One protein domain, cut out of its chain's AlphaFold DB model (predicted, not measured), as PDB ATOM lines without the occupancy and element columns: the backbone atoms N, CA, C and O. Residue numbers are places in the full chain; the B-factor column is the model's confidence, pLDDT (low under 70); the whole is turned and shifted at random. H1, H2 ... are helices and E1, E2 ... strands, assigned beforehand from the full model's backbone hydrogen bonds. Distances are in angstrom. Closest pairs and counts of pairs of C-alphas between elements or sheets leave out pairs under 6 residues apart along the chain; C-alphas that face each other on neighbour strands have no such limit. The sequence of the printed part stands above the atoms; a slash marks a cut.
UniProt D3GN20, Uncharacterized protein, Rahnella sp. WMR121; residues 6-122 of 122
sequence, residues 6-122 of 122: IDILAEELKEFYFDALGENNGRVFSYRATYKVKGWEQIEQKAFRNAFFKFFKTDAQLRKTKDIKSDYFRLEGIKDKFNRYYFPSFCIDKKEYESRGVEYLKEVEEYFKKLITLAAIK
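This is residues 6 to 122 of the 122 residues of an uncharacterized protein of Rahnella sp. WMR121 (UniProt D3GN20). Two long helices, H1 and H5, lie side by side and run the same way, and a small two-stranded hairpin, E1 and E2, packs on residues 6 to 15 of H1. H3 sits on the side of this hairpin away from H1, H2 comes near H5, and short H4 makes the corner between E2 and H5; residues 75 to 88, which join the strands, form a long loop reaching away from the helix pair. The printed part has 117 residues, with five named helices and two named strands in the order H1 H2 H3 E1 E2 H4 H5; the sheet, E1 - E2, is antiparallel, and the class is mostly helix. The whole is compact, with a radius of gyration of the C-alphas of 14.4 A and spans of 45 by 34 by 19 A.

Start with H1, residues 6 to 23, and look for H5, residues 102 to 120: they touch at a shallow tilt of 11 degrees, the same way, and their closest C-alphas are Leu 13 and Glu 109, 7.1 A apart. H2, residues 42 to 51, is close to H5 but not clearly touching; the closest C-alphas, Ala 51 and Leu 115, are 7.8 A apart. H3, residues 59 to 65, is apart from H1 and from H5. E1, residues 68 to 74, and E2, residues 89 to 92, are a hairpin of antiparallel strands, where you find N 70 and O 90 at 2.9 A and N 90 and O 73 at 2.8 A, within hydrogen-bond range. H1 comes closest to E1 at the C-alphas of Ala 10 and Phe 73, 5.5 A apart. H4, residues 94 to 100, and H5 only just touch, with 3 pairs of C-alphas within 8 A, and only at the corner; the closest are Tyr 97 and Tyr 104, 6.1 A apart. In H1, H2, H4 and H5 every O i to N i+4 pair is within hydrogen-bond range; in H3, 2 of 3 are.

Find C-alpha 6 at (-85.210, 344.267, 789.025); from there H1 runs 25.9 A to residue 23. H2 measures 14.2 A, H3 9.9 A, E1 13.4 A, E2 10.1 A and H4 10.1 A. E1 begins at C-alpha 68, (-78.151, 342.815, 785.249). H5 runs 27.2 A and ends at C-alpha 120, (-85.320, 331.067, 810.320).

The C-alphas farthest apart, Tyr 35 and Ser 99, are 45.3 A apart. The printed part has no cut, and residue 122 is the chain's last. The links H1 to H2 and E1 to E2 are long. The mean pLDDT of the printed part is 89.2; look for values under 70 at residues 31 to 34, 38 to 39 and 121 to 122.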
ATOM      1  N   ILE A   6     -86.316 344.921 788.316       96.25
ATOM      2  CA  ILE A   6     -85.210 344.267 789.025       96.25
ATOM      3  C   ILE A   6     -84.794 345.066 790.267       96.25
ATOM      4  O   ILE A   6     -84.438 344.471 791.283       96.25
ATOM      5  N   ASP A   7     -84.841 346.399 790.204       96.81
ATOM      6  CA  ASP A   7     -84.554 347.258 791.358       96.81
ATOM      7  C   ASP A   7     -85.641 347.162 792.426       96.81
ATOM      8  O   ASP A   7     -85.316 347.119 793.611       96.81
ATOM      9  N   ILE A   8     -86.907 347.088 792.004       96.44
ATOM     10  CA  ILE A   8     -88.048 346.870 792.899       96.44
ATOM     11  C   ILE A   8     -87.880 345.529 793.617       96.44
ATOM     12  O   ILE A   8     -87.851 345.500 794.844       96.44
ATOM     13  N   LEU A   9     -87.643 344.443 792.870       97.44
ATOM     14  CA  LEU A   9     -87.394 343.127 793.460       97.44
ATOM     15  C   LEU A   9     -86.213 343.156 794.444       97.44
ATOM     16  O   LEU A   9     -86.291 342.601 795.535       97.44
ATOM     17  N   ALA A  10     -85.100 343.794 794.075       97.62
ATOM     18  CA  ALA A  10     -83.928 343.868 794.941       97.62
ATOM     19  C   ALA A  10     -84.240 344.555 796.281       97.62
ATOM     20  O   ALA A  10     -83.770 344.104 797.327       97.62
ATOM     21  N   GLU A  11     -85.024 345.632 796.253       97.06
ATOM     22  CA  GLU A  11     -85.460 346.353 797.447       97.06
ATOM     23  C   GLU A  11     -86.409 345.505 798.306       97.06
ATOM     24  O   GLU A  11     -86.168 345.362 799.502       97.06
ATOM     25  N   GLU A  12     -87.391 344.837 797.699       97.12
ATOM     26  CA  GLU A  12     -88.320 343.944 798.406       97.12
ATOM     27  C   GLU A  12     -87.600 342.770 799.085       97.12
ATOM     28  O   GLU A  12     -87.860 342.445 800.245       97.12
ATOM     29  N   LEU A  13     -86.649 342.134 798.392       97.31
ATOM     30  CA  LEU A  13     -85.855 341.041 798.964       97.31
ATOM     31  C   LEU A  13     -84.960 341.517 800.106       97.31
ATOM     32  O   LEU A  13     -84.715 340.771 801.059       97.31
ATOM     33  N   LYS A  14     -84.458 342.750 800.009       95.69
ATOM     34  CA  LYS A  14     -83.675 343.377 801.066       95.69
ATOM     35  C   LYS A  14     -84.537 343.589 802.302       95.69
ATOM     36  O   LYS A  14     -84.150 343.119 803.369       95.69
ATOM     37  N   GLU A  15     -85.681 344.248 802.157       95.94
ATOM     38  CA  GLU A  15     -86.624 344.492 803.253       95.94
ATOM     39  C   GLU A  15     -87.034 343.179 803.922       95.94
ATOM     40  O   GLU A  15     -86.794 343.005 805.116       95.94
ATOM     41  N   PHE A  16     -87.481 342.198 803.133       95.62
ATOM     42  CA  PHE A  16     -87.875 340.882 803.636       95.62
ATOM     43  C   PHE A  16     -86.772 340.200 804.459       95.62
ATOM     44  O   PHE A  16     -87.025 339.610 805.511       95.62
ATOM     45  N   TYR A  17     -85.522 340.275 803.996       93.50
ATOM     46  CA  TYR A  17     -84.401 339.690 804.720       93.50
ATOM     47  C   TYR A  17     -84.080 340.434 806.024       93.50
ATOM     48  O   TYR A  17     -83.770 339.795 807.032       93.50
ATOM     49  N   PHE A  18     -84.143 341.767 806.031       91.69
ATOM     50  CA  PHE A  18     -83.874 342.556 807.234       91.69
ATOM     51  C   PHE A  18     -84.986 342.443 808.282       91.69
ATOM     52  O   PHE A  18     -84.671 342.412 809.476       91.69
ATOM     53  N   ASP A  19     -86.240 342.279 807.864       92.12
ATOM     54  CA  ASP A  19     -87.347 341.952 808.765       92.12
ATOM     55  C   ASP A  19     -87.126 340.584 809.417       92.12
ATOM     56  O   ASP A  19     -87.125 340.469 810.647       92.12
ATOM     57  N   ALA A  20     -86.786 339.566 808.616       90.88
ATOM     58  CA  ALA A  20     -86.447 338.241 809.128       90.88
ATOM     59  C   ALA A  20     -85.248 338.280 810.097       90.88
ATOM     60  O   ALA A  20     -85.256 337.602 811.126       90.88
ATOM     61  N   LEU A  21     -84.224 339.098 809.828       89.69
ATOM     62  CA  LEU A  21     -83.133 339.320 810.782       89.69
ATOM     63  C   LEU A  21     -83.645 339.915 812.098       89.69
ATOM     64  O   LEU A  21     -83.214 339.472 813.163       89.69
ATOM     65  N   GLY A  22     -84.546 340.898 812.048       87.00
ATOM     66  CA  GLY A  22     -85.141 341.523 813.229       87.00
ATOM     67  C   GLY A  22     -85.875 340.526 814.127       87.00
ATOM     68  O   GLY A  22     -85.668 340.533 815.345       87.00
ATOM     69  N   GLU A  23     -86.662 339.637 813.524       88.06
ATOM     70  CA  GLU A  23     -87.411 338.574 814.206       88.06
ATOM     71  C   GLU A  23     -86.501 337.492 814.803       88.06
ATOM     72  O   GLU A  23     -86.808 336.918 815.848       88.06
ATOM     73  N   ASN A  24     -85.345 337.247 814.181       85.38
ATOM     74  CA  ASN A  24     -84.416 336.185 814.563       85.38
ATOM     75  C   ASN A  24     -83.162 336.719 815.279       85.38
ATOM     76  O   ASN A  24     -82.051 336.216 815.103       85.38
ATOM     77  N   ASN A  25     -83.319 337.753 816.115       84.81
ATOM     78  CA  ASN A  25     -82.242 338.296 816.957       84.81
ATOM     79  C   ASN A  25     -80.981 338.740 816.183       84.81
ATOM     80  O   ASN A  25     -79.883 338.775 816.740       84.81
ATOM     81  N   GLY A  26     -81.130 339.119 814.916       85.44
ATOM     82  CA  GLY A  26     -80.047 339.559 814.040       85.44
ATOM     83  C   GLY A  26     -79.333 338.437 813.280       85.44
ATOM     84  O   GLY A  26     -78.270 338.698 812.717       85.44
ATOM     85  N   ARG A  27     -79.870 337.206 813.254       86.06
ATOM     86  CA  ARG A  27     -79.298 336.079 812.495       86.06
ATOM     87  C   ARG A  27     -80.368 335.191 811.869       86.06
ATOM     88  O   ARG A  27     -81.231 334.695 812.575       86.06
ATOM     89  N   VAL A  28     -80.265 334.932 810.569       88.25
ATOM     90  CA  VAL A  28     -81.142 334.004 809.838       88.25
ATOM     91  C   VAL A  28     -80.375 332.742 809.445       88.25
ATOM     92  O   VAL A  28     -80.868 331.634 809.631       88.25
ATOM     93  N   PHE A  29     -79.161 332.885 808.906       85.56
ATOM     94  CA  PHE A  29     -78.387 331.765 808.361       85.56
ATOM     95  C   PHE A  29     -77.271 331.271 809.278       85.56
ATOM     96  O   PHE A  29     -76.930 330.085 809.264       85.56
ATOM     97  N   SER A  30     -76.655 332.160 810.048       73.12
ATOM     98  CA  SER A  30     -75.680 331.780 811.064       73.12
ATOM     99  C   SER A  30     -76.411 331.370 812.348       73.12
ATOM    100  O   SER A  30     -77.355 332.034 812.752       73.12
ATOM    101  N   TYR A  31     -76.007 330.243 812.950       66.56
ATOM    102  CA  TYR A  31     -76.579 329.619 814.161       66.56
ATOM    103  C   TYR A  31     -77.331 330.594 815.092       66.56
ATOM    104  O   TYR A  31     -76.752 331.624 815.471       66.56
ATOM    105  N   ARG A  32     -78.572 330.247 815.492       62.12
ATOM    106  CA  ARG A  32     -79.445 331.082 816.341       62.12
ATOM    107  C   ARG A  32     -78.651 331.693 817.491       62.12
ATOM    108  O   ARG A  32     -78.132 330.984 818.355       62.12
ATOM    109  N   ALA A  33     -78.535 333.019 817.494       60.81
ATOM    110  CA  ALA A  33     -77.967 333.709 818.636       60.81
ATOM    111  C   ALA A  33     -78.971 333.634 819.790       60.81
ATOM    112  O   ALA A  33     -80.140 333.981 819.638       60.81
ATOM    113  N   THR A  34     -78.508 333.211 820.964       66.94
ATOM    114  CA  THR A  34     -79.298 333.253 822.205       66.94
ATOM    115  C   THR A  34     -79.501 334.681 822.725       66.94
ATOM    116  O   THR A  34     -80.222 334.891 823.694       66.94
ATOM    117  N   TYR A  35     -78.872 335.667 822.085       71.94
ATOM    118  CA  TYR A  35     -78.947 337.084 822.408       71.94
ATOM    119  C   TYR A  35     -79.094 337.905 821.127       71.94
ATOM    120  O   TYR A  35     -78.573 337.539 820.075       71.94
ATOM    121  N   LYS A  36     -79.783 339.046 821.222       75.75
ATOM    122  CA  LYS A  36     -79.946 339.966 820.095       75.75
ATOM    123  C   LYS A  36     -78.600 340.555 819.701       75.75
ATOM    124  O   LYS A  36     -77.947 341.222 820.507       75.75
ATOM    125  N   VAL A  37     -78.208 340.343 818.453       79.38
ATOM    126  CA  VAL A  37     -77.016 340.965 817.893       79.38
ATOM    127  C   VAL A  37     -77.386 342.285 817.235       79.38
ATOM    128  O   VAL A  37     -78.469 342.444 816.677       79.38
ATOM    129  N   LYS A  38     -76.504 343.280 817.350       66.81
ATOM    130  CA  LYS A  38     -76.808 344.676 816.992       66.81
ATOM    131  C   LYS A  38     -76.835 344.961 815.481       66.81
ATOM    132  O   LYS A  38     -76.837 346.127 815.103       66.81
ATOM    133  N   GLY A  39     -76.876 343.948 814.616       68.19
ATOM    134  CA  GLY A  39     -77.050 344.169 813.183       68.19
ATOM    135  C   GLY A  39     -76.573 343.026 812.298       68.19
ATOM    136  O   GLY A  39     -76.379 341.899 812.744       68.19
ATOM    137  N   TRP A  40     -76.379 343.358 811.023       79.56
ATOM    138  CA  TRP A  40     -75.941 342.442 809.974       79.56
ATOM    139  C   TRP A  40     -74.448 342.135 810.089       79.56
ATOM    140  O   TRP A  40     -73.607 342.772 809.455       79.56
ATOM    141  N   GLU A  41     -74.109 341.180 810.950       83.62
ATOM    142  CA  GLU A  41     -72.725 340.801 811.229       83.62
ATOM    143  C   GLU A  41     -72.026 340.160 810.025       83.62
ATOM    144  O   GLU A  41     -72.645 339.509 809.186       83.62
ATOM    145  N   GLN A  42     -70.694 340.225 810.000       84.94
ATOM    146  CA  GLN A  42     -69.888 339.619 808.937       84.94
ATOM    147  C   GLN A  42     -70.130 338.103 808.779       84.94
ATOM    148  O   GLN A  42     -70.078 337.580 807.664       84.94
ATOM    149  N   ILE A  43     -70.385 337.386 809.880       84.50
ATOM    150  CA  ILE A  43     -70.679 335.944 809.850       84.50
ATOM    151  C   ILE A  43     -72.003 335.695 809.119       84.50
ATOM    152  O   ILE A  43     -72.065 334.830 808.245       84.50
ATOM    153  N   GLU A  44     -73.021 336.498 809.424       89.00
ATOM    154  CA  GLU A  44     -74.331 336.431 808.788       89.00
ATOM    155  C   GLU A  44     -74.259 336.841 807.314       89.00
ATOM    156  O   GLU A  44     -74.734 336.112 806.450       89.00
ATOM    157  N   GLN A  45     -73.562 337.935 806.993       89.75
ATOM    158  CA  GLN A  45     -73.302 338.361 805.614       89.75
ATOM    159  C   GLN A  45     -72.626 337.263 804.783       89.75
ATOM    160  O   GLN A  45     -72.966 337.044 803.618       89.75
ATOM    161  N   LYS A  46     -71.654 336.554 805.371       87.00
ATOM    162  CA  LYS A  46     -70.953 335.452 804.704       87.00
ATOM    163  C   LYS A  46     -71.878 334.256 804.478       87.00
ATOM    164  O   LYS A  46     -71.836 333.665 803.401       87.00
ATOM    165  N   ALA A  47     -72.699 333.906 805.468       89.06
ATOM    166  CA  ALA A  47     -73.665 332.817 805.356       89.06
ATOM    167  C   ALA A  47     -74.744 333.134 804.305       89.06
ATOM    168  O   ALA A  47     -74.965 332.329 803.400       89.06
ATOM    169  N   PHE A  48     -75.293 334.349 804.345       91.69
ATOM    170  CA  PHE A  48     -76.207 334.894 803.345       91.69
ATOM    171  C   PHE A  48     -75.619 334.808 801.932       91.69
ATOM    172  O   PHE A  48     -76.222 334.231 801.027       91.69
ATOM    173  N   ARG A  49     -74.393 335.315 801.735       88.81
ATOM    174  CA  ARG A  49     -73.731 335.272 800.424       88.81
ATOM    175  C   ARG A  49     -73.570 333.839 799.926       88.81
ATOM    176  O   ARG A  49     -73.720 333.602 798.735       88.81
ATOM    177  N   ASN A  50     -73.240 332.895 800.802       88.19
ATOM    178  CA  ASN A  50     -73.099 331.496 800.408       88.19
ATOM    179  C   ASN A  50     -74.445 330.882 799.992       88.19
ATOM    180  O   ASN A  50     -74.479 330.138 799.014       88.19
ATOM    181  N   ALA A  51     -75.539 331.224 800.680       91.12
ATOM    182  CA  ALA A  51     -76.887 330.779 800.320       91.12
ATOM    183  C   ALA A  51     -77.340 331.340 798.958       91.12
ATOM    184  O   ALA A  51     -77.960 330.631 798.165       91.12
ATOM    185  N   PHE A  52     -76.959 332.584 798.652       91.75
ATOM    186  CA  PHE A  52     -77.391 333.312 797.456       91.75
ATOM    187  C   PHE A  52     -76.253 333.637 796.482       91.75
ATOM    188  O   PHE A  52     -76.303 334.631 795.762       91.75
ATOM    189  N   PHE A  53     -75.211 332.801 796.419       86.25
ATOM    190  CA  PHE A  53     -73.972 333.133 795.698       86.25
ATOM    191  C   PHE A  53     -74.171 333.420 794.200       86.25
ATOM    192  O   PHE A  53     -73.348 334.101 793.589       86.25
ATOM    193  N   LYS A  54     -75.244 332.882 793.604       89.88
ATOM    194  CA  LYS A  54     -75.611 333.103 792.198       89.88
ATOM    195  C   LYS A  54     -76.200 334.494 791.955       89.88
ATOM    196  O   LYS A  54     -75.997 335.033 790.874       89.88
ATOM    197  N   PHE A  55     -76.857 335.064 792.964       94.88
ATOM    198  CA  PHE A  55     -77.571 336.341 792.895       94.88
ATOM    199  C   PHE A  55     -76.760 337.516 793.434       94.88
ATOM    200  O   PHE A  55     -77.231 338.641 793.381       94.88
ATOM    201  N   PHE A  56     -75.554 337.282 793.961       94.94
ATOM    202  CA  PHE A  56     -74.694 338.341 794.490       94.94
ATOM    203  C   PHE A  56     -73.300 338.268 793.883       94.94
ATOM    204  O   PHE A  56     -72.502 337.374 794.191       94.94
ATOM    205  N   LYS A  57     -72.977 339.257 793.048       93.75
ATOM    206  CA  LYS A  57     -71.715 339.312 792.304       93.75
ATOM    207  C   LYS A  57     -70.980 340.620 792.563       93.75
ATOM    208  O   LYS A  57     -71.566 341.687 792.687       93.75
ATOM    209  N   THR A  58     -69.657 340.527 792.649       91.88
ATOM    210  CA  THR A  58     -68.768 341.701 792.653       91.88
ATOM    211  C   THR A  58     -68.710 342.339 791.265       91.88
ATOM    212  O   THR A  58     -68.888 341.645 790.264       91.88
ATOM    213  N   ASP A  59     -68.336 343.618 791.178       90.62
ATOM    214  CA  ASP A  59     -68.157 344.314 789.891       90.62
ATOM    215  C   ASP A  59     -67.217 343.564 788.935       90.62
ATOM    216  O   ASP A  59     -67.443 343.499 787.729       90.62
ATOM    217  N   ALA A  60     -66.163 342.939 789.471       90.06
ATOM    218  CA  ALA A  60     -65.235 342.138 788.681       90.06
ATOM    219  C   ALA A  60     -65.888 340.890 788.064       90.06
ATOM    220  O   ALA A  60     -65.515 340.494 786.959       90.06
ATOM    221  N   GLN A  61     -66.845 340.269 788.758       92.12
ATOM    222  CA  GLN A  61     -67.621 339.141 788.235       92.12
ATOM    223  C   GLN A  61     -68.672 339.620 787.232       92.12
ATOM    224  O   GLN A  61     -68.789 339.026 786.165       92.12
ATOM    225  N   LEU A  62     -69.364 340.723 787.527       93.06
ATOM    226  CA  LEU A  62     -70.376 341.312 786.644       93.06
ATOM    227  C   LEU A  62     -69.791 341.722 785.289       93.06
ATOM    228  O   LEU A  62     -70.401 341.461 784.257       93.06
ATOM    229  N   ARG A  63     -68.556 342.246 785.258       90.88
ATOM    230  CA  ARG A  63     -67.834 342.507 783.998       90.88
ATOM    231  C   ARG A  63     -67.666 341.260 783.124       90.88
ATOM    232  O   ARG A  63     -67.595 341.384 781.906       90.88
ATOM    233  N   LYS A  64     -67.574 340.072 783.732       92.75
ATOM    234  CA  LYS A  64     -67.402 338.800 783.016       92.75
ATOM    235  C   LYS A  64     -68.735 338.196 782.590       92.75
ATOM    236  O   LYS A  64     -68.834 337.707 781.471       92.75
ATOM    237  N   THR A  65     -69.730 338.204 783.473       92.31
ATOM    238  CA  THR A  65     -71.007 337.518 783.222       92.31
ATOM    239  C   THR A  65     -72.013 338.387 782.472       92.31
ATOM    240  O   THR A  65     -72.838 337.849 781.743       92.31
ATOM    241  N   LYS A  66     -71.886 339.719 782.568       91.94
ATOM    242  CA  LYS A  66     -72.808 340.707 781.980       91.94
ATOM    243  C   LYS A  66     -74.250 340.580 782.492       91.94
ATOM    244  O   LYS A  66     -75.186 340.938 781.781       91.94
ATOM    245  N   ASP A  67     -74.406 340.079 783.714       96.38
ATOM    246  CA  ASP A  67     -75.677 340.044 784.441       96.38
ATOM    247  C   ASP A  67     -76.195 341.452 784.714       96.38
ATOM    248  O   ASP A  67     -75.425 342.419 784.782       96.38
ATOM    249  N   ILE A  68     -77.504 341.552 784.923       96.00
ATOM    250  CA  ILE A  68     -78.151 342.815 785.249       96.00
ATOM    251  C   ILE A  68     -77.950 343.066 786.741       96.00
ATOM    252  O   ILE A  68     -78.425 342.299 787.574       96.00
ATOM    253  N   LYS A  69     -77.196 344.112 787.076       95.94
ATOM    254  CA  LYS A  69     -76.903 344.519 788.455       95.94
ATOM    255  C   LYS A  69     -78.005 345.443 788.974       95.94
ATOM    256  O   LYS A  69     -78.356 346.385 788.271       95.94
ATOM    257  N   SER A  70     -78.424 345.253 790.223       96.00
ATOM    258  CA  SER A  70     -79.138 346.270 790.998       96.00
ATOM    259  C   SER A  70     -78.289 346.748 792.173       96.00
ATOM    260  O   SER A  70     -77.703 345.949 792.904       96.00
ATOM    261  N   ASP A  71     -78.231 348.063 792.373       91.25
ATOM    262  CA  ASP A  71     -77.522 348.675 793.503       91.25
ATOM    263  C   ASP A  71     -78.399 348.824 794.763       91.25
ATOM    264  O   ASP A  71     -77.891 349.217 795.812       91.25
ATOM    265  N   TYR A  72     -79.687 348.461 794.700       95.12
ATOM    266  CA  TYR A  72     -80.616 348.591 795.832       95.12
ATOM    267  C   TYR A  72     -80.361 347.564 796.941       95.12
ATOM    268  O   TYR A  72     -80.608 347.845 798.121       95.12
ATOM    269  N   PHE A  73     -79.758 346.422 796.595       94.88
ATOM    270  CA  PHE A  73     -79.339 345.398 797.546       94.88
ATOM    271  C   PHE A  73     -77.864 345.041 797.359       94.88
ATOM    272  O   PHE A  73     -77.485 344.164 796.584       94.88
ATOM    273  N   ARG A  74     -77.009 345.734 798.115       93.00
ATOM    274  CA  ARG A  74     -75.559 345.531 798.136       93.00
ATOM    275  C   ARG A  74     -75.110 345.041 799.504       93.00
ATOM    276  O   ARG A  74     -75.572 345.546 800.525       93.00
ATOM    277  N   LEU A  75     -74.199 344.070 799.525       90.00
ATOM    278  CA  LEU A  75     -73.581 343.623 800.772       90.00
ATOM    279  C   LEU A  75     -72.397 344.527 801.105       90.00
ATOM    280  O   LEU A  75     -71.502 344.719 800.278       90.00
ATOM    281  N   GLU A  76     -72.378 345.055 802.324       85.44
ATOM    282  CA  GLU A  76     -71.340 345.971 802.789       85.44
ATOM    283  C   GLU A  76     -70.476 345.347 803.877       85.44
ATOM    284  O   GLU A  76     -70.970 344.668 804.769       85.44
ATOM    285  N   GLY A  77     -69.169 345.615 803.827       77.75
ATOM    286  CA  GLY A  77     -68.257 345.223 804.902       77.75
ATOM    287  C   GLY A  77     -67.770 343.773 804.849       77.75
ATOM    288  O   GLY A  77     -67.123 343.324 805.798       77.75
ATOM    289  N   ILE A  78     -67.985 343.042 803.747       82.56
ATOM    290  CA  ILE A  78     -67.465 341.677 803.635       82.56
ATOM    291  C   ILE A  78     -65.961 341.699 803.365       82.56
ATOM    292  O   ILE A  78     -65.502 342.253 802.366       82.56
ATOM    293  N   LYS A  79     -65.195 341.035 804.235       82.38
ATOM    294  CA  LYS A  79     -63.752 340.829 804.063       82.38
ATOM    295  C   LYS A  79     -63.424 339.432 803.564       82.38
ATOM    296  O   LYS A  79     -64.051 338.446 803.962       82.38
ATOM    297  N   ASP A  80     -62.422 339.343 802.697       78.12
ATOM    298  CA  ASP A  80     -61.818 338.073 802.306       78.12
ATOM    299  C   ASP A  80     -60.766 337.596 803.328       78.12
ATOM    300  O   ASP A  80     -60.517 338.230 804.356       78.12
ATOM    301  N   LYS A  81     -60.123 336.458 803.036       79.38
ATOM    302  CA  LYS A  81     -59.046 335.894 803.868       79.38
ATOM    303  C   LYS A  81     -57.791 336.777 803.953       79.38
ATOM    304  O   LYS A  81     -56.927 336.513 804.778       79.38
ATOM    305  N   PHE A  82     -57.688 337.796 803.104       85.44
ATOM    306  CA  PHE A  82     -56.602 338.772 803.063       85.44
ATOM    307  C   PHE A  82     -57.030 340.136 803.629       85.44
ATOM    308  O   PHE A  82     -56.338 341.127 803.410       85.44
ATOM    309  N   ASN A  83     -58.159 340.197 804.352       82.69
ATOM    310  CA  ASN A  83     -58.713 341.411 804.959       82.69
ATOM    311  C   ASN A  83     -59.090 342.506 803.935       82.69
ATOM    312  O   ASN A  83     -59.185 343.681 804.287       82.69
ATOM    313  N   ARG A  84     -59.320 342.136 802.667       84.81
ATOM    314  CA  ARG A  84     -59.769 343.056 801.614       84.81
ATOM    315  C   ARG A  84     -61.287 343.108 801.577       84.81
ATOM    316  O   ARG A  84     -61.940 342.064 801.573       84.81
ATOM    317  N   TYR A  85     -61.829 344.319 801.506       84.81
ATOM    318  CA  TYR A  85     -63.264 344.523 801.357       84.81
ATOM    319  C   TYR A  85     -63.724 344.231 799.934       84.81
ATOM    320  O   TYR A  85     -63.070 344.605 798.960       84.81
ATOM    321  N   TYR A  86     -64.886 343.605 799.825       85.88
ATOM    322  CA  TYR A  86     -65.611 343.487 798.574       85.88
ATOM    323  C   TYR A  86     -67.104 343.670 798.823       85.88
ATOM    324  O   TYR A  86     -67.613 343.388 799.906       85.88
ATOM    325  N   PHE A  87     -67.794 344.143 797.788       89.81
ATOM    326  CA  PHE A  87     -69.165 344.624 797.900       89.81
ATOM    327  C   PHE A  87     -70.025 344.023 796.785       89.81
ATOM    328  O   PHE A  87     -70.209 344.659 795.745       89.81
ATOM    329  N   PRO A  88     -70.463 342.762 796.926       92.25
ATOM    330  CA  PRO A  88     -71.346 342.131 795.963       92.25
ATOM    331  C   PRO A  88     -72.685 342.864 795.910       92.25
ATOM    332  O   PRO A  88     -73.280 343.129 796.955       92.25
ATOM    333  N   SER A  89     -73.156 343.141 794.704       95.06
ATOM    334  CA  SER A  89     -74.498 343.663 794.462       95.06
ATOM    335  C   SER A  89     -75.413 342.535 794.007       95.06
ATOM    336  O   SER A  89     -74.945 341.563 793.397       95.06
ATOM    337  N   PHE A  90     -76.701 342.679 794.302       97.19
ATOM    338  CA  PHE A  90     -77.733 341.816 793.759       97.19
ATOM    339  C   PHE A  90     -77.711 341.868 792.232       97.19
ATOM    340  O   PHE A  90     -77.491 342.921 791.623       97.19
ATOM    341  N   CYS A  91     -77.899 340.717 791.604       97.00
ATOM    342  CA  CYS A  91     -77.920 340.608 790.163       97.00
ATOM    343  C   CYS A  91     -78.850 339.503 789.675       97.00
ATOM    344  O   CYS A  91     -79.041 338.481 790.336       97.00
ATOM    345  N   ILE A  92     -79.345 339.706 788.461       97.38
ATOM    346  CA  ILE A  92     -80.216 338.793 787.735       97.38
ATOM    347  C   ILE A  92     -79.463 338.255 786.520       97.38
ATOM    348  O   ILE A  92     -78.782 339.011 785.814       97.38
ATOM    349  N   ASP A  93     -79.595 336.949 786.268       96.44
ATOM    350  CA  ASP A  93     -79.055 336.350 785.052       96.44
ATOM    351  C   ASP A  93     -79.728 336.998 783.841       96.44
ATOM    352  O   ASP A  93     -80.944 336.925 783.649       96.44
ATOM    353  N   LYS A  94     -78.910 337.667 783.029       95.69
ATOM    354  CA  LYS A  94     -79.395 338.448 781.898       95.69
ATOM    355  C   LYS A  94     -80.107 337.569 780.867       95.69
ATOM    356  O   LYS A  94     -81.105 338.004 780.310       95.69
ATOM    357  N   LYS A  95     -79.606 336.358 780.609       95.50
ATOM    358  CA  LYS A  95     -80.149 335.483 779.561       95.50
ATOM    359  C   LYS A  95     -81.494 334.904 779.970       95.50
ATOM    360  O   LYS A  95     -82.417 334.892 779.163       95.50
ATOM    361  N   GLU A  96     -81.603 334.460 781.219       97.06
ATOM    362  CA  GLU A  96     -82.870 333.973 781.771       97.06
ATOM    363  C   GLU A  96     -83.923 335.084 781.762       97.06
ATOM    364  O   GLU A  96     -85.047 334.873 781.305       97.06
ATOM    365  N   TYR A  97     -83.542 336.298 782.173       96.88
ATOM    366  CA  TYR A  97     -84.450 337.440 782.158       96.88
ATOM    367  C   TYR A  97     -84.867 337.857 780.744       96.88
ATOM    368  O   TYR A  97     -86.047 338.078 780.502       96.88
ATOM    369  N   GLU A  98     -83.946 337.913 779.781       96.19
ATOM    370  CA  GLU A  98     -84.287 338.223 778.385       96.19
ATOM    371  C   GLU A  98     -85.197 337.157 777.754       96.19
ATOM    372  O   GLU A  98     -86.006 337.480 776.887       96.19
ATOM    373  N   SER A  99     -85.097 335.898 778.194       97.38
ATOM    374  CA  SER A  99     -85.913 334.801 777.669       97.38
ATOM    375  C   SER A  99     -87.296 334.692 778.314       97.38
ATOM    376  O   SER A  99     -88.223 334.224 777.655       97.38
ATOM    377  N   ARG A 100     -87.428 335.022 779.602       97.00
ATOM    378  CA  ARG A 100     -88.619 334.695 780.415       97.00
ATOM    379  C   ARG A 100     -89.252 335.911 781.091       97.00
ATOM    380  O   ARG A 100     -90.384 335.844 781.564       97.00
ATOM    381  N   GLY A 101     -88.527 337.024 781.153       94.44
ATOM    382  CA  GLY A 101     -88.968 338.273 781.760       94.44
ATOM    383  C   GLY A 101     -89.386 338.106 783.220       94.44
ATOM    384  O   GLY A 101     -88.684 337.504 784.033       94.44
ATOM    385  N   VAL A 102     -90.560 338.648 783.539       94.44
ATOM    386  CA  VAL A 102     -91.120 338.731 784.897       94.44
ATOM    387  C   VAL A 102     -91.326 337.361 785.551       94.44
ATOM    388  O   VAL A 102     -91.221 337.250 786.770       94.44
ATOM    389  N   GLU A 103     -91.587 336.302 784.782       96.94
ATOM    390  CA  GLU A 103     -91.751 334.954 785.344       96.94
ATOM    391  C   GLU A 103     -90.475 334.485 786.056       96.94
ATOM    392  O   GLU A 103     -90.535 333.964 787.166       96.94
ATOM    393  N   TYR A 104     -89.309 334.760 785.467       97.44
ATOM    394  CA  TYR A 104     -88.031 334.451 786.099       97.44
ATOM    395  C   TYR A 104     -87.809 335.265 787.380       97.44
ATOM    396  O   TYR A 104     -87.310 334.730 788.368       97.44
ATOM    397  N   LEU A 105     -88.222 336.536 787.404       97.25
ATOM    398  CA  LEU A 105     -88.121 337.363 788.612       97.25
ATOM    399  C   LEU A 105     -88.956 336.797 789.767       97.25
ATOM    400  O   LEU A 105     -88.461 336.738 790.891       97.25
ATOM    401  N   LYS A 106     -90.169 336.310 789.482       97.38
ATOM    402  CA  LYS A 106     -91.024 335.644 790.478       97.38
ATOM    403  C   LYS A 106     -90.375 334.383 791.040       97.38
ATOM    404  O   LYS A 106     -90.379 334.179 792.247       97.38
ATOM    405  N   GLU A 107     -89.749 333.561 790.199       96.94
ATOM    406  CA  GLU A 107     -89.030 332.375 790.683       96.94
ATOM    407  C   GLU A 107     -87.840 332.731 791.577       96.94
ATOM    408  O   GLU A 107     -87.588 332.056 792.579       96.94
ATOM    409  N   VAL A 108     -87.099 333.788 791.228       97.19
ATOM    410  CA  VAL A 108     -86.009 334.298 792.066       97.19
ATOM    411  C   VAL A 108     -86.555 334.750 793.416       97.19
ATOM    412  O   VAL A 108     -85.985 334.387 794.446       97.19
ATOM    413  N   GLU A 109     -87.665 335.488 793.420       97.69
ATOM    414  CA  GLU A 109     -88.337 335.946 794.632       97.69
ATOM    415  C   GLU A 109     -88.769 334.776 795.528       97.69
ATOM    416  O   GLU A 109     -88.394 334.710 796.703       97.69
ATOM    417  N   GLU A 110     -89.502 333.816 794.965       97.38
ATOM    418  CA  GLU A 110     -89.995 332.632 795.670       97.38
ATOM    419  C   GLU A 110     -88.846 331.799 796.243       97.38
ATOM    420  O   GLU A 110     -88.875 331.404 797.414       97.38
ATOM    421  N   TYR A 111     -87.802 331.558 795.444       96.19
ATOM    422  CA  TYR A 111     -86.615 330.829 795.881       96.19
ATOM    423  C   TYR A 111     -85.918 331.543 797.043       96.19
ATOM    424  O   TYR A 111     -85.519 330.905 798.024       96.19
ATOM    425  N   PHE A 112     -85.789 332.867 796.947       96.44
ATOM    426  CA  PHE A 112     -85.136 333.680 797.959       96.44
ATOM    427  C   PHE A 112     -85.895 333.649 799.288       96.44
ATOM    428  O   PHE A 112     -85.320 333.295 800.325       96.44
ATOM    429  N   LYS A 113     -87.204 333.927 799.246       95.44
ATOM    430  CA  LYS A 113     -88.085 333.907 800.421       95.44
ATOM    431  C   LYS A 113     -88.113 332.525 801.072       95.44
ATOM    432  O   LYS A 113     -87.922 332.412 802.282       95.44
ATOM    433  N   LYS A 114     -88.228 331.461 800.270       95.44
ATOM    434  CA  LYS A 114     -88.222 330.073 800.754       95.44
ATOM    435  C   LYS A 114     -86.964 329.736 801.554       95.44
ATOM    436  O   LYS A 114     -87.069 329.104 802.605       95.44
ATOM    437  N   LEU A 115     -85.778 330.128 801.083       93.50
ATOM    438  CA  LEU A 115     -84.531 329.831 801.795       93.50
ATOM    439  C   LEU A 115     -84.441 330.547 803.143       93.50
ATOM    440  O   LEU A 115     -84.002 329.933 804.114       93.50
ATOM    441  N   ILE A 116     -84.875 331.805 803.213       92.62
ATOM    442  CA  ILE A 116     -84.910 332.571 804.465       92.62
ATOM    443  C   ILE A 116     -85.885 331.937 805.453       92.62
ATOM    444  O   ILE A 116     -85.498 331.661 806.584       92.62
ATOM    445  N   THR A 117     -87.115 331.633 805.027       91.00
ATOM    446  CA  THR A 117     -88.118 331.005 805.897       91.00
ATOM    447  C   THR A 117     -87.622 329.666 806.446       91.00
ATOM    448  O   THR A 117     -87.732 329.405 807.641       91.00
ATOM    449  N   LEU A 118     -87.012 328.825 805.603       89.00
ATOM    450  CA  LEU A 118     -86.449 327.544 806.041       89.00
ATOM    451  C   LEU A 118     -85.257 327.699 806.994       89.00
ATOM    452  O   LEU A 118     -85.044 326.833 807.843       89.00
ATOM    453  N   ALA A 119     -84.461 328.757 806.837       85.81
ATOM    454  CA  ALA A 119     -83.331 329.037 807.712       85.81
ATOM    455  C   ALA A 119     -83.793 329.566 809.079       85.81
ATOM    456  O   ALA A 119     -83.325 329.069 810.097       85.81
ATOM    457  N   ALA A 120     -84.774 330.471 809.101       80.94
ATOM    458  CA  ALA A 120     -85.320 331.067 810.320       80.94
ATOM    459  C   ALA A 120     -86.017 330.050 811.250       80.94
ATOM    460  O   ALA A 120     -85.989 330.193 812.472       80.94
ATOM    461  N   ILE A 121     -86.622 328.986 810.703       68.69
ATOM    462  CA  ILE A 121     -87.343 327.968 811.495       68.69
ATOM    463  C   ILE A 121     -86.399 327.061 812.315       68.69
ATOM    464  O   ILE A 121     -86.827 326.532 813.345       68.69
ATOM    465  N   LYS A 122     -85.129 326.906 811.919       56.62
ATOM    466  CA  LYS A 122     -84.138 326.053 812.610       56.62
ATOM    467  C   LYS A 122     -83.606 326.703 813.878       56.62
ATOM    468  O   LYS A 122     -83.630 326.044 814.940       56.62
TER     469      LYS A 122